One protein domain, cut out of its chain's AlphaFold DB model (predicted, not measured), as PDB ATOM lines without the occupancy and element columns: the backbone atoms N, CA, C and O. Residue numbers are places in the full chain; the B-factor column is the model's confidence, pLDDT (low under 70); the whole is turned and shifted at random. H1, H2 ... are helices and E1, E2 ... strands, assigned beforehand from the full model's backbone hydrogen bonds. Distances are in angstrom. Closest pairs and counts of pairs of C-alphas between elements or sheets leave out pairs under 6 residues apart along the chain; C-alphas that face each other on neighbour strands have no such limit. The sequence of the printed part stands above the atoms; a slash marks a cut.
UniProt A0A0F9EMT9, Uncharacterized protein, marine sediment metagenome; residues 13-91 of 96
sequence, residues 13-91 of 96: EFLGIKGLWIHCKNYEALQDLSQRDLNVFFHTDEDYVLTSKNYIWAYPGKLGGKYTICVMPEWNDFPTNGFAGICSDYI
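What this domain is: This is residues 13 to 91 of the 96 residues of an uncharacterized protein of marine sediment metagenome (UniProt A0A0F9EMT9). What is the main picture? There is little regular structure: a small, mixed four-strand sheet among loops, with one short helix, H1, away from it towards one end. Residues 22 to 23 pair parallel with 40 to 41, tying together the stretches before and after H1. How is it built? The 79 printed residues include one named helix and four named strands, in chain order H1, E1, E2, E3, E4; the sheet's order is E1, E2, E3, E4; the class is mixed, with only 20 residues in named elements. It is compact, radius of gyration of the C-alphas 12.8 A, spanning 36 by 25 by 21 A.

Where its parts are: Where is the helix? H1, residues 27 to 33, runs 10.0 A from C-alpha 27 at (45.982, -17.229, -8.374). Where are the strands? E1 is 48 to 50, E2 56 to 58, E3 68 to 71, 9.4 A long, and E4 85 to 87, ending at C-alpha 87 at (53.372, -27.390, 10.367).

How they stand to each other: How do strands pair? Hairpin E1 and E2 is antiparallel, 155 degrees, with N 57 and O 49 2.8 A apart. E2 and E3 are parallel, 27 degrees, N 69 to O 56 2.8 A; E3 and E4 are parallel, 25 degrees, N 87 to O 70 2.8 A. And H1? It is not on the sheet, with 0 pairs of C-alphas within 10 A; its every O i to N i+4 pair is within hydrogen-bond range.

The domain as a whole: Which links are long? H1 to E1 and E3 to E4. Is anything cut or uncertain? The printed part has no cut, and no printed residue is under 70 in pLDDT.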
ATOM      1  N   GLU A  13      49.007 -36.474 -10.375       89.19
ATOM      2  CA  GLU A  13      48.773 -37.730  -9.656       89.19
ATOM      3  C   GLU A  13      49.438 -37.694  -8.279       89.19
ATOM      4  O   GLU A  13      48.819 -38.074  -7.283       89.19
ATOM      5  N   PHE A  14      50.641 -37.126  -8.196       90.94
ATOM      6  CA  PHE A  14      51.344 -36.868  -6.947       90.94
ATOM      7  C   PHE A  14      50.524 -35.994  -5.990       90.94
ATOM      8  O   PHE A  14      50.451 -36.277  -4.794       90.94
ATOM      9  N   LEU A  15      49.850 -34.958  -6.503       90.69
ATOM     10  CA  LEU A  15      48.992 -34.103  -5.676       90.69
ATOM     11  C   LEU A  15      47.772 -34.852  -5.120       90.69
ATOM     12  O   LEU A  15      47.230 -34.448  -4.095       90.69
ATOM     13  N   GLY A  16      47.363 -35.954  -5.754       88.31
ATOM     14  CA  GLY A  16      46.257 -36.807  -5.315       88.31
ATOM     15  C   GLY A  16      46.567 -37.696  -4.106       88.31
ATOM     16  O   GLY A  16      45.677 -38.411  -3.635       88.31
ATOM     17  N   ILE A  17      47.798 -37.679  -3.580       91.38
ATOM     18  CA  ILE A  17      48.147 -38.434  -2.373       91.38
ATOM     19  C   ILE A  17      47.310 -37.921  -1.191       91.38
ATOM     20  O   ILE A  17      47.276 -36.731  -0.866       91.38
ATOM     21  N   LYS A  18      46.626 -38.847  -0.511       88.38
ATOM     22  CA  LYS A  18      45.775 -38.515   0.638       88.38
ATOM     23  C   LYS A  18      46.594 -37.898   1.770       88.38
ATOM     24  O   LYS A  18      47.647 -38.409   2.135       88.38
ATOM     25  N   GLY A  19      46.050 -36.840   2.368       87.75
ATOM     26  CA  GLY A  19      46.651 -36.158   3.515       87.75
ATOM     27  C   GLY A  19      47.616 -35.026   3.155       87.75
ATOM     28  O   GLY A  19      48.130 -34.382   4.066       87.75
ATOM     29  N   LEU A  20      47.840 -34.744   1.865       93.50
ATOM     30  CA  LEU A  20      48.616 -33.576   1.453       93.50
ATOM     31  C   LEU A  20      47.884 -32.264   1.761       93.50
ATOM     32  O   LEU A  20      46.667 -32.157   1.613       93.50
ATOM     33  N   TRP A  21      48.667 -31.259   2.150       94.25
ATOM     34  CA  TRP A  21      48.255 -29.868   2.329       94.25
ATOM     35  C   TRP A  21      48.981 -29.026   1.284       94.25
ATOM     36  O   TRP A  21      50.212 -29.021   1.248       94.25
ATOM     37  N   ILE A  22      48.236 -28.346   0.416       94.88
ATOM     38  CA  ILE A  22      48.786 -27.705  -0.782       94.88
ATOM     39  C   ILE A  22      48.658 -26.185  -0.663       94.88
ATOM     40  O   ILE A  22      47.573 -25.622  -0.817       94.88
ATOM     41  N   HIS A  23      49.788 -25.515  -0.420       94.12
ATOM     42  CA  HIS A  23      49.884 -24.054  -0.449       94.12
ATOM     43  C   HIS A  23      50.042 -23.574  -1.891       94.12
ATOM     44  O   HIS A  23      51.107 -23.717  -2.493       94.12
ATOM     45  N   CYS A  24      48.987 -22.990  -2.448       94.56
ATOM     46  CA  CYS A  24      49.043 -22.329  -3.745       94.56
ATOM     47  C   CYS A  24      49.816 -21.012  -3.602       94.56
ATOM     48  O   CYS A  24      49.553 -20.239  -2.683       94.56
ATOM     49  N   LYS A  25      50.767 -20.750  -4.505       90.75
ATOM     50  CA  LYS A  25      51.621 -19.545  -4.475       90.75
ATOM     51  C   LYS A  25      51.158 -18.438  -5.427       90.75
ATOM     52  O   LYS A  25      51.698 -17.339  -5.382       90.75
ATOM     53  N   ASN A  26      50.176 -18.714  -6.280       92.88
ATOM     54  CA  ASN A  26      49.577 -17.751  -7.200       92.88
ATOM     55  C   ASN A  26      48.093 -18.070  -7.433       92.88
ATOM     56  O   ASN A  26      47.582 -19.106  -6.991       92.88
ATOM     57  N   TYR A  27      47.411 -17.140  -8.098       94.50
ATOM     58  CA  TYR A  27      45.982 -17.229  -8.374       94.50
ATOM     59  C   TYR A  27      45.656 -18.372  -9.336       94.50
ATOM     60  O   TYR A  27      44.692 -19.095  -9.109       94.50
ATOM     61  N   GLU A  28      46.478 -18.580 -10.360       95.38
ATOM     62  CA  GLU A  28      46.280 -19.609 -11.380       95.38
ATOM     63  C   GLU A  28      46.268 -21.007 -10.748       95.38
ATOM     64  O   GLU A  28      45.329 -21.775 -10.946       95.38
ATOM     65  N   ALA A  29      47.247 -21.310  -9.890       93.94
ATOM     66  CA  ALA A  29      47.296 -22.575  -9.163       93.94
ATOM     67  C   ALA A  29      46.099 -22.740  -8.219       93.94
ATOM     68  O   ALA A  29      45.533 -23.829  -8.126       93.94
ATOM     69  N   LEU A  30      45.687 -21.668  -7.532       95.50
ATOM     70  CA  LEU A  30      44.512 -21.717  -6.667       95.50
ATOM     71  C   LEU A  30      43.240 -21.997  -7.477       95.50
ATOM     72  O   LEU A  30      42.449 -22.856  -7.090       95.50
ATOM     73  N   GLN A  31      43.047 -21.313  -8.604       95.94
ATOM     74  CA  GLN A  31      41.893 -21.491  -9.481       95.94
ATOM     75  C   GLN A  31      41.827 -22.918 -10.039       95.94
ATOM     76  O   GLN A  31      40.762 -23.533 -10.009       95.94
ATOM     77  N   ASP A  32      42.955 -23.459 -10.495       94.69
ATOM     78  CA  ASP A  32      43.006 -24.776 -11.133       94.69
ATOM     79  C   ASP A  32      42.895 -25.930 -10.129       94.69
ATOM     80  O   ASP A  32      42.249 -26.949 -10.401       94.69
ATOM     81  N   LEU A  33      43.530 -25.804  -8.959       95.25
ATOM     82  CA  LEU A  33      43.569 -26.876  -7.962       95.25
ATOM     83  C   LEU A  33      42.352 -26.868  -7.031       95.25
ATOM     84  O   LEU A  33      41.973 -27.929  -6.536       95.25
ATOM     85  N   SER A  34      41.701 -25.719  -6.823       94.12
ATOM     86  CA  SER A  34      40.483 -25.627  -5.995       94.12
ATOM     87  C   SER A  34      39.282 -26.378  -6.573       94.12
ATOM     88  O   SER A  34      38.376 -26.743  -5.829       94.12
ATOM     89  N   GLN A  35      39.284 -26.664  -7.877       92.44
ATOM     90  CA  GLN A  35      38.229 -27.429  -8.553       92.44
ATOM     91  C   GLN A  35      38.380 -28.951  -8.387       92.44
ATOM     92  O   GLN A  35      37.577 -29.721  -8.916       92.44
ATOM     93  N   ARG A  36      39.421 -29.405  -7.683       92.69
ATOM     94  CA  ARG A  36      39.764 -30.822  -7.508       92.69
ATOM     95  C   ARG A  36      39.501 -31.267  -6.073       92.69
ATOM     96  O   ARG A  36      39.393 -30.451  -5.162       92.69
ATOM     97  N   ASP A  37      39.456 -32.580  -5.857       93.31
ATOM     98  CA  ASP A  37      39.325 -33.174  -4.520       93.31
ATOM     99  C   ASP A  37      40.646 -33.121  -3.725       93.31
ATOM    100  O   ASP A  37      41.195 -34.134  -3.300       93.31
ATOM    101  N   LEU A  38      41.187 -31.915  -3.559       95.44
ATOM    102  CA  LEU A  38      42.470 -31.630  -2.920       95.44
ATOM    103  C   LEU A  38      42.269 -30.711  -1.712       95.44
ATOM    104  O   LEU A  38      41.296 -29.954  -1.653       95.44
ATOM    105  N   ASN A  39      43.186 -30.761  -0.743       96.06
ATOM    106  CA  ASN A  39      43.224 -29.804   0.365       96.06
ATOM    107  C   ASN A  39      44.172 -28.654   0.018       96.06
ATOM    108  O   ASN A  39      45.383 -28.746   0.227       96.06
ATOM    109  N   VAL A  40      43.611 -27.589  -0.550       96.94
ATOM    110  CA  VAL A  40      44.350 -26.426  -1.044       96.94
ATOM    111  C   VAL A  40      44.058 -25.204  -0.190       96.94
ATOM    112  O   VAL A  40      42.970 -25.061   0.370       96.94
ATOM    113  N   PHE A  41      45.029 -24.307  -0.114       96.31
ATOM    114  CA  PHE A  41      44.876 -22.998   0.501       96.31
ATOM    115  C   PHE A  41      45.839 -22.003  -0.138       96.31
ATOM    116  O   PHE A  41      46.858 -22.380  -0.718       96.31
ATOM    117  N   PHE A  42      45.514 -20.725  -0.022       95.06
ATOM    118  CA  PHE A  42      46.371 -19.619  -0.415       95.06
ATOM    119  C   PHE A  42      46.421 -18.652   0.759       95.06
ATOM    120  O   PHE A  42      45.383 -18.338   1.335       95.06
ATOM    121  N   HIS A  43      47.621 -18.219   1.117       93.06
ATOM    122  CA  HIS A  43      47.832 -17.135   2.067       93.06
ATOM    123  C   HIS A  43      49.198 -16.511   1.827       93.06
ATOM    124  O   HIS A  43      50.094 -17.158   1.265       93.06
ATOM    125  N   THR A  44      49.337 -15.274   2.279       90.31
ATOM    126  CA  THR A  44      50.576 -14.510   2.268       90.31
ATOM    127  C   THR A  44      50.935 -14.110   3.693       90.31
ATOM    128  O   THR A  44      51.823 -14.723   4.287       90.31
ATOM    129  N   ASP A  45      50.199 -13.164   4.267       91.19
ATOM    130  CA  ASP A  45      50.400 -12.613   5.607       91.19
ATOM    131  C   ASP A  45      49.111 -12.566   6.445       91.19
ATOM    132  O   ASP A  45      49.112 -12.054   7.565       91.19
ATOM    133  N   GLU A  46      48.015 -13.137   5.940       94.88
ATOM    134  CA  GLU A  46      46.752 -13.185   6.658       94.88
ATOM    135  C   GLU A  46      46.864 -14.038   7.924       94.88
ATOM    136  O   GLU A  46      47.365 -15.166   7.899       94.88
ATOM    137  N   ASP A  47      46.307 -13.520   9.022       95.44
ATOM    138  CA  ASP A  47      46.289 -14.190  10.327       95.44
ATOM    139  C   ASP A  47      45.675 -15.594  10.265       95.44
ATOM    140  O   ASP A  47      46.134 -16.507  10.956       95.44
ATOM    141  N   TYR A  48      44.633 -15.762   9.453       97.00
ATOM    142  CA  TYR A  48      43.932 -17.025   9.277       97.00
ATOM    143  C   TYR A  48      43.415 -17.142   7.853       97.00
ATOM    144  O   TYR A  48      42.774 -16.221   7.345       97.00
ATOM    145  N   VAL A  49      43.589 -18.316   7.251       96.88
ATOM    146  CA  VAL A  49      42.899 -18.675   6.010       96.88
ATOM    147  C   VAL A  49      42.170 -19.998   6.162       96.88
ATOM    148  O   VAL A  49      42.563 -20.860   6.950       96.88
ATOM    149  N   LEU A  50      41.092 -20.163   5.404       97.38
ATOM    150  CA  LEU A  50      40.375 -21.426   5.326       97.38
ATOM    151  C   LEU A  50      40.941 -22.256   4.172       97.38
ATOM    152  O   LEU A  50      41.123 -21.747   3.065       97.38
ATOM    153  N   THR A  51      41.186 -23.538   4.410       97.00
ATOM    154  CA  THR A  51      41.498 -24.480   3.335       97.00
ATOM    155  C   THR A  51      40.221 -24.975   2.657       97.00
ATOM    156  O   THR A  51      39.137 -24.948   3.243       97.00
ATOM    157  N   SER A  52      40.330 -25.520   1.444       96.25
ATOM    158  CA  SER A  52      39.196 -26.128   0.724       96.25
ATOM    159  C   SER A  52      38.528 -27.292   1.476       96.25
ATOM    160  O   SER A  52      37.411 -27.688   1.143       96.25
ATOM    161  N   LYS A  53      39.192 -27.850   2.498       95.38
ATOM    162  CA  LYS A  53      38.661 -28.896   3.388       95.38
ATOM    163  C   LYS A  53      38.177 -28.369   4.738       95.38
ATOM    164  O   LYS A  53      37.954 -29.164   5.646       95.38
ATOM    165  N   ASN A  54      37.963 -27.059   4.859       95.75
ATOM    166  CA  ASN A  54      37.424 -26.390   6.046       95.75
ATOM    167  C   ASN A  54      38.311 -26.487   7.298       95.75
ATOM    168  O   ASN A  54      37.809 -26.429   8.421       95.75
ATOM    169  N   TYR A  55      39.625 -26.609   7.116       97.06
ATOM    170  CA  TYR A  55      40.580 -26.389   8.199       97.06
ATOM    171  C   TYR A  55      41.039 -24.936   8.201       97.06
ATOM    172  O   TYR A  55      41.096 -24.289   7.158       97.06
ATOM    173  N   ILE A  56      41.386 -24.428   9.377       97.69
ATOM    174  CA  ILE A  56      41.939 -23.089   9.551       97.69
ATOM    175  C   ILE A  56      43.459 -23.210   9.524       97.69
ATOM    176  O   ILE A  56      44.043 -23.877  10.372       97.69
ATOM    177  N   TRP A  57      44.107 -22.560   8.572       96.81
ATOM    178  CA  TRP A  57      45.554 -22.399   8.555       96.81
ATOM    179  C   TRP A  57      45.899 -21.098   9.276       96.81
ATOM    180  O   TRP A  57      45.515 -20.024   8.811       96.81
ATOM    181  N   ALA A  58      46.541 -21.194  10.441       95.38
ATOM    182  CA  ALA A  58      46.850 -20.036  11.269       95.38
ATOM    183  C   ALA A  58      48.264 -19.525  10.987       95.38
ATOM    184  O   ALA A  58      49.205 -20.312  10.907       95.38
ATOM    185  N   TYR A  59      48.421 -18.208  10.873       94.12
ATOM    186  CA  TYR A  59      49.735 -17.576  10.808       94.12
ATOM    187  C   TYR A  59      50.547 -17.892  12.082       94.12
ATOM    188  O   TYR A  59      49.951 -18.099  13.148       94.12
ATOM    189  N   PRO A  60      51.892 -17.937  12.025       93.44
ATOM    190  CA  PRO A  60      52.704 -18.233  13.201       93.44
ATOM    191  C   PRO A  60      52.357 -17.404  14.445       93.44
ATOM    192  O   PRO A  60      52.195 -16.184  14.386       93.44
ATOM    193  N   GLY A  61      52.239 -18.086  15.590       90.56
ATOM    194  CA  GLY A  61      51.915 -17.480  16.890       90.56
ATOM    195  C   GLY A  61      50.441 -17.110  17.104       90.56
ATOM    196  O   GLY A  61      50.115 -16.451  18.093       90.56
ATOM    197  N   LYS A  62      49.539 -17.501  16.198       94.06
ATOM    198  CA  LYS A  62      48.102 -17.241  16.330       94.06
ATOM    199  C   LYS A  62      47.384 -18.351  17.101       94.06
ATOM    200  O   LYS A  62      47.749 -19.524  17.045       94.06
ATOM    201  N   LEU A  63      46.343 -17.959  17.836       93.12
ATOM    202  CA  LEU A  63      45.510 -18.881  18.607       93.12
ATOM    203  C   LEU A  63      44.712 -19.800  17.678       93.12
ATOM    204  O   LEU A  63      44.339 -19.433  16.568       93.12
ATOM    205  N   GLY A  64      44.391 -20.993  18.163       92.56
ATOM    206  CA  GLY A  64      43.619 -21.962  17.402       92.56
ATOM    207  C   GLY A  64      42.994 -23.022  18.287       92.56
ATOM    208  O   GLY A  64      43.053 -22.957  19.515       92.56
ATOM    209  N   GLY A  65      42.366 -23.998  17.645       92.69
ATOM    210  CA  GLY A  65      41.776 -25.139  18.328       92.69
ATOM    211  C   GLY A  65      41.618 -26.336  17.404       92.69
ATOM    212  O   GLY A  65      42.377 -26.513  16.454       92.69
ATOM    213  N   LYS A  66      40.581 -27.140  17.657       94.19
ATOM    214  CA  LYS A  66      40.378 -28.470  17.054       94.19
ATOM    215  C   LYS A  66      40.428 -28.522  15.519       94.19
ATOM    216  O   LYS A  66      40.673 -29.590  14.968       94.19
ATOM    217  N   TYR A  67      40.162 -27.414  14.831       95.44
ATOM    218  CA  TYR A  67      40.152 -27.337  13.364       95.44
ATOM    219  C   TYR A  67      41.267 -26.451  12.804       95.44
ATOM    220  O   TYR A  67      41.248 -26.121  11.623       95.44
ATOM    221  N   THR A  68      42.228 -26.060  13.638       96.44
ATOM    222  CA  THR A  68      43.293 -25.125  13.285       96.44
ATOM    223  C   THR A  68      44.628 -25.844  13.157       96.44
ATOM    224  O   THR A  68      44.949 -26.702  13.975       96.44
ATOM    225  N   ILE A  69      45.420 -25.474  12.157       95.12
ATOM    226  CA  ILE A  69      46.807 -25.899  11.988       95.12
ATOM    227  C   ILE A  69      47.722 -24.857  12.617       95.12
ATOM    228  O   ILE A  69      47.636 -23.677  12.283       95.12
ATOM    229  N   CYS A  70      48.574 -25.302  13.540       94.06
ATOM    230  CA  CYS A  70      49.605 -24.479  14.156       94.06
ATOM    231  C   CYS A  70      50.816 -24.427  13.225       94.06
ATOM    232  O   CYS A  70      51.354 -25.476  12.871       94.06
ATOM    233  N   VAL A  71      51.239 -23.236  12.816       92.69
ATOM    234  CA  VAL A  71      52.342 -23.051  11.865       92.69
ATOM    235  C   VAL A  71      53.535 -22.434  12.587       92.69
ATOM    236  O   VAL A  71      53.380 -21.448  13.301       92.69
ATOM    237  N   MET A  72      54.713 -23.026  12.401       91.75
ATOM    238  CA  MET A  72      55.993 -22.628  12.998       91.75
ATOM    239  C   MET A  72      55.923 -22.325  14.510       91.75
ATOM    240  O   MET A  72      56.322 -21.234  14.938       91.75
ATOM    241  N   PRO A  73      55.403 -23.246  15.349       89.69
ATOM    242  CA  PRO A  73      55.391 -23.060  16.805       89.69
ATOM    243  C   PRO A  73      56.777 -22.772  17.402       89.69
ATOM    244  O   PRO A  73      56.872 -22.069  18.408       89.69
ATOM    245  N   GLU A  74      57.847 -23.251  16.766       89.00
ATOM    246  CA  GLU A  74      59.237 -23.054  17.179       89.00
ATOM    247  C   GLU A  74      59.690 -21.584  17.192       89.00
ATOM    248  O   GLU A  74      60.638 -21.251  17.897       89.00
ATOM    249  N   TRP A  75      59.034 -20.684  16.450       88.19
ATOM    250  CA  TRP A  75      59.457 -19.279  16.379       88.19
ATOM    251  C   TRP A  75      59.208 -18.508  17.675       88.19
ATOM    252  O   TRP A  75      59.927 -17.555  17.956       88.19
ATOM    253  N   ASN A  76      58.205 -18.914  18.457       83.12
ATOM    254  CA  ASN A  76      57.766 -18.196  19.655       83.12
ATOM    255  C   ASN A  76      57.506 -19.126  20.858       83.12
ATOM    256  O   ASN A  76      56.839 -18.702  21.798       83.12
ATOM    257  N   ASP A  77      57.978 -20.378  20.814       81.62
ATOM    258  CA  ASP A  77      57.676 -21.424  21.811       81.62
ATOM    259  C   ASP A  77      56.160 -21.553  22.076       81.62
ATOM    260  O   ASP A  77      55.659 -21.516  23.202       81.62
ATOM    261  N   PHE A  78      55.392 -21.593  20.983       85.38
ATOM    262  CA  PHE A  78      53.939 -21.495  21.044       85.38
ATOM    263  C   PHE A  78      53.304 -22.839  21.444       85.38
ATOM    264  O   PHE A  78      53.651 -23.875  20.867       85.38
ATOM    265  N   PRO A  79      52.326 -22.861  22.374       85.62
ATOM    266  CA  PRO A  79      51.686 -24.102  22.793       85.62
ATOM    267  C   PRO A  79      50.881 -24.721  21.645       85.62
ATOM    268  O   PRO A  79      49.934 -24.131  21.130       85.62
ATOM    269  N   THR A  80      51.218 -25.957  21.285       86.81
ATOM    270  CA  THR A  80      50.588 -26.690  20.173       86.81
ATOM    271  C   THR A  80      49.406 -27.562  20.601       86.81
ATOM    272  O   THR A  80      48.753 -28.194  19.769       86.81
ATOM    273  N   ASN A  81      49.097 -27.606  21.901       87.81
ATOM    274  CA  ASN A  81      48.050 -28.466  22.435       87.81
ATOM    275  C   ASN A  81      46.654 -28.047  21.942       87.81
ATOM    276  O   ASN A  81      46.274 -26.881  22.030       87.81
ATOM    277  N   GLY A  82      45.865 -29.017  21.478       88.56
ATOM    278  CA  GLY A  82      44.487 -28.796  21.026       88.56
ATOM    279  C   GLY A  82      44.331 -28.342  19.571       88.56
ATOM    280  O   GLY A  82      43.193 -28.169  19.132       88.56
ATOM    281  N   PHE A  83      45.427 -28.188  18.822       93.56
ATOM    282  CA  PHE A  83      45.396 -27.952  17.376       93.56
ATOM    283  C   PHE A  83      45.094 -29.241  16.596       93.56
ATOM    284  O   PHE A  83      45.330 -30.350  17.070       93.56
ATOM    285  N   ALA A  84      44.579 -29.091  15.375       93.19
ATOM    286  CA  ALA A  84      44.308 -30.199  14.457       93.19
ATOM    287  C   ALA A  84      45.590 -30.824  13.881       93.19
ATOM    288  O   ALA A  84      45.585 -31.979  13.460       93.19
ATOM    289  N   GLY A  85      46.666 -30.039  13.817       92.00
ATOM    290  CA  GLY A  85      47.948 -30.436  13.254       92.00
ATOM    291  C   GLY A  85      48.993 -29.338  13.412       92.00
ATOM    292  O   GLY A  85      48.671 -28.196  13.748       92.00
ATOM    293  N   ILE A  86      50.248 -29.706  13.170       92.56
ATOM    294  CA  ILE A  86      51.414 -28.835  13.318       92.56
ATOM    295  C   ILE A  86      52.176 -28.820  11.990       92.56
ATOM    296  O   ILE A  86      52.490 -29.872  11.436       92.56
ATOM    297  N   CYS A  87      52.465 -27.626  11.481       91.50
ATOM    298  CA  CYS A  87      53.372 -27.390  10.367       91.50
ATOM    299  C   CYS A  87      54.651 -26.775  10.932       91.50
ATOM    300  O   CYS A  87      54.654 -25.608  11.310       91.50
ATOM    301  N   SER A  88      55.716 -27.566  11.003       90.00
ATOM    302  CA  SER A  88      57.007 -27.171  11.568       90.00
ATOM    303  C   SER A  88      58.129 -27.788  10.744       90.00
ATOM    304  O   SER A  88      57.963 -28.886  10.198       90.00
ATOM    305  N   ASP A  89      59.274 -27.110  10.681       86.94
ATOM    306  CA  ASP A  89      60.488 -27.688  10.098       86.94
ATOM    307  C   ASP A  89      61.108 -28.749  11.031       86.94
ATOM    308  O   ASP A  89      61.842 -29.628  10.578       86.94
ATOM    309  N   TYR A  90      60.732 -28.736  12.315       86.56
ATOM    310  CA  TYR A  90      61.204 -29.646  13.361       86.56
ATOM    311  C   TYR A  90      60.091 -30.573  13.851       86.56
ATOM    312  O   TYR A  90      59.914 -30.793  15.046       86.56
ATOM    313  N   ILE A  91      59.322 -31.156  12.925       82.94
ATOM    314  CA  ILE A  91      58.172 -32.008  13.275       82.94
ATOM    315  C   ILE A  91      58.528 -33.160  14.236       82.94
ATOM    316  O   ILE A  91      57.680 -33.591  15.005       82.94
TER     317      ILE A  91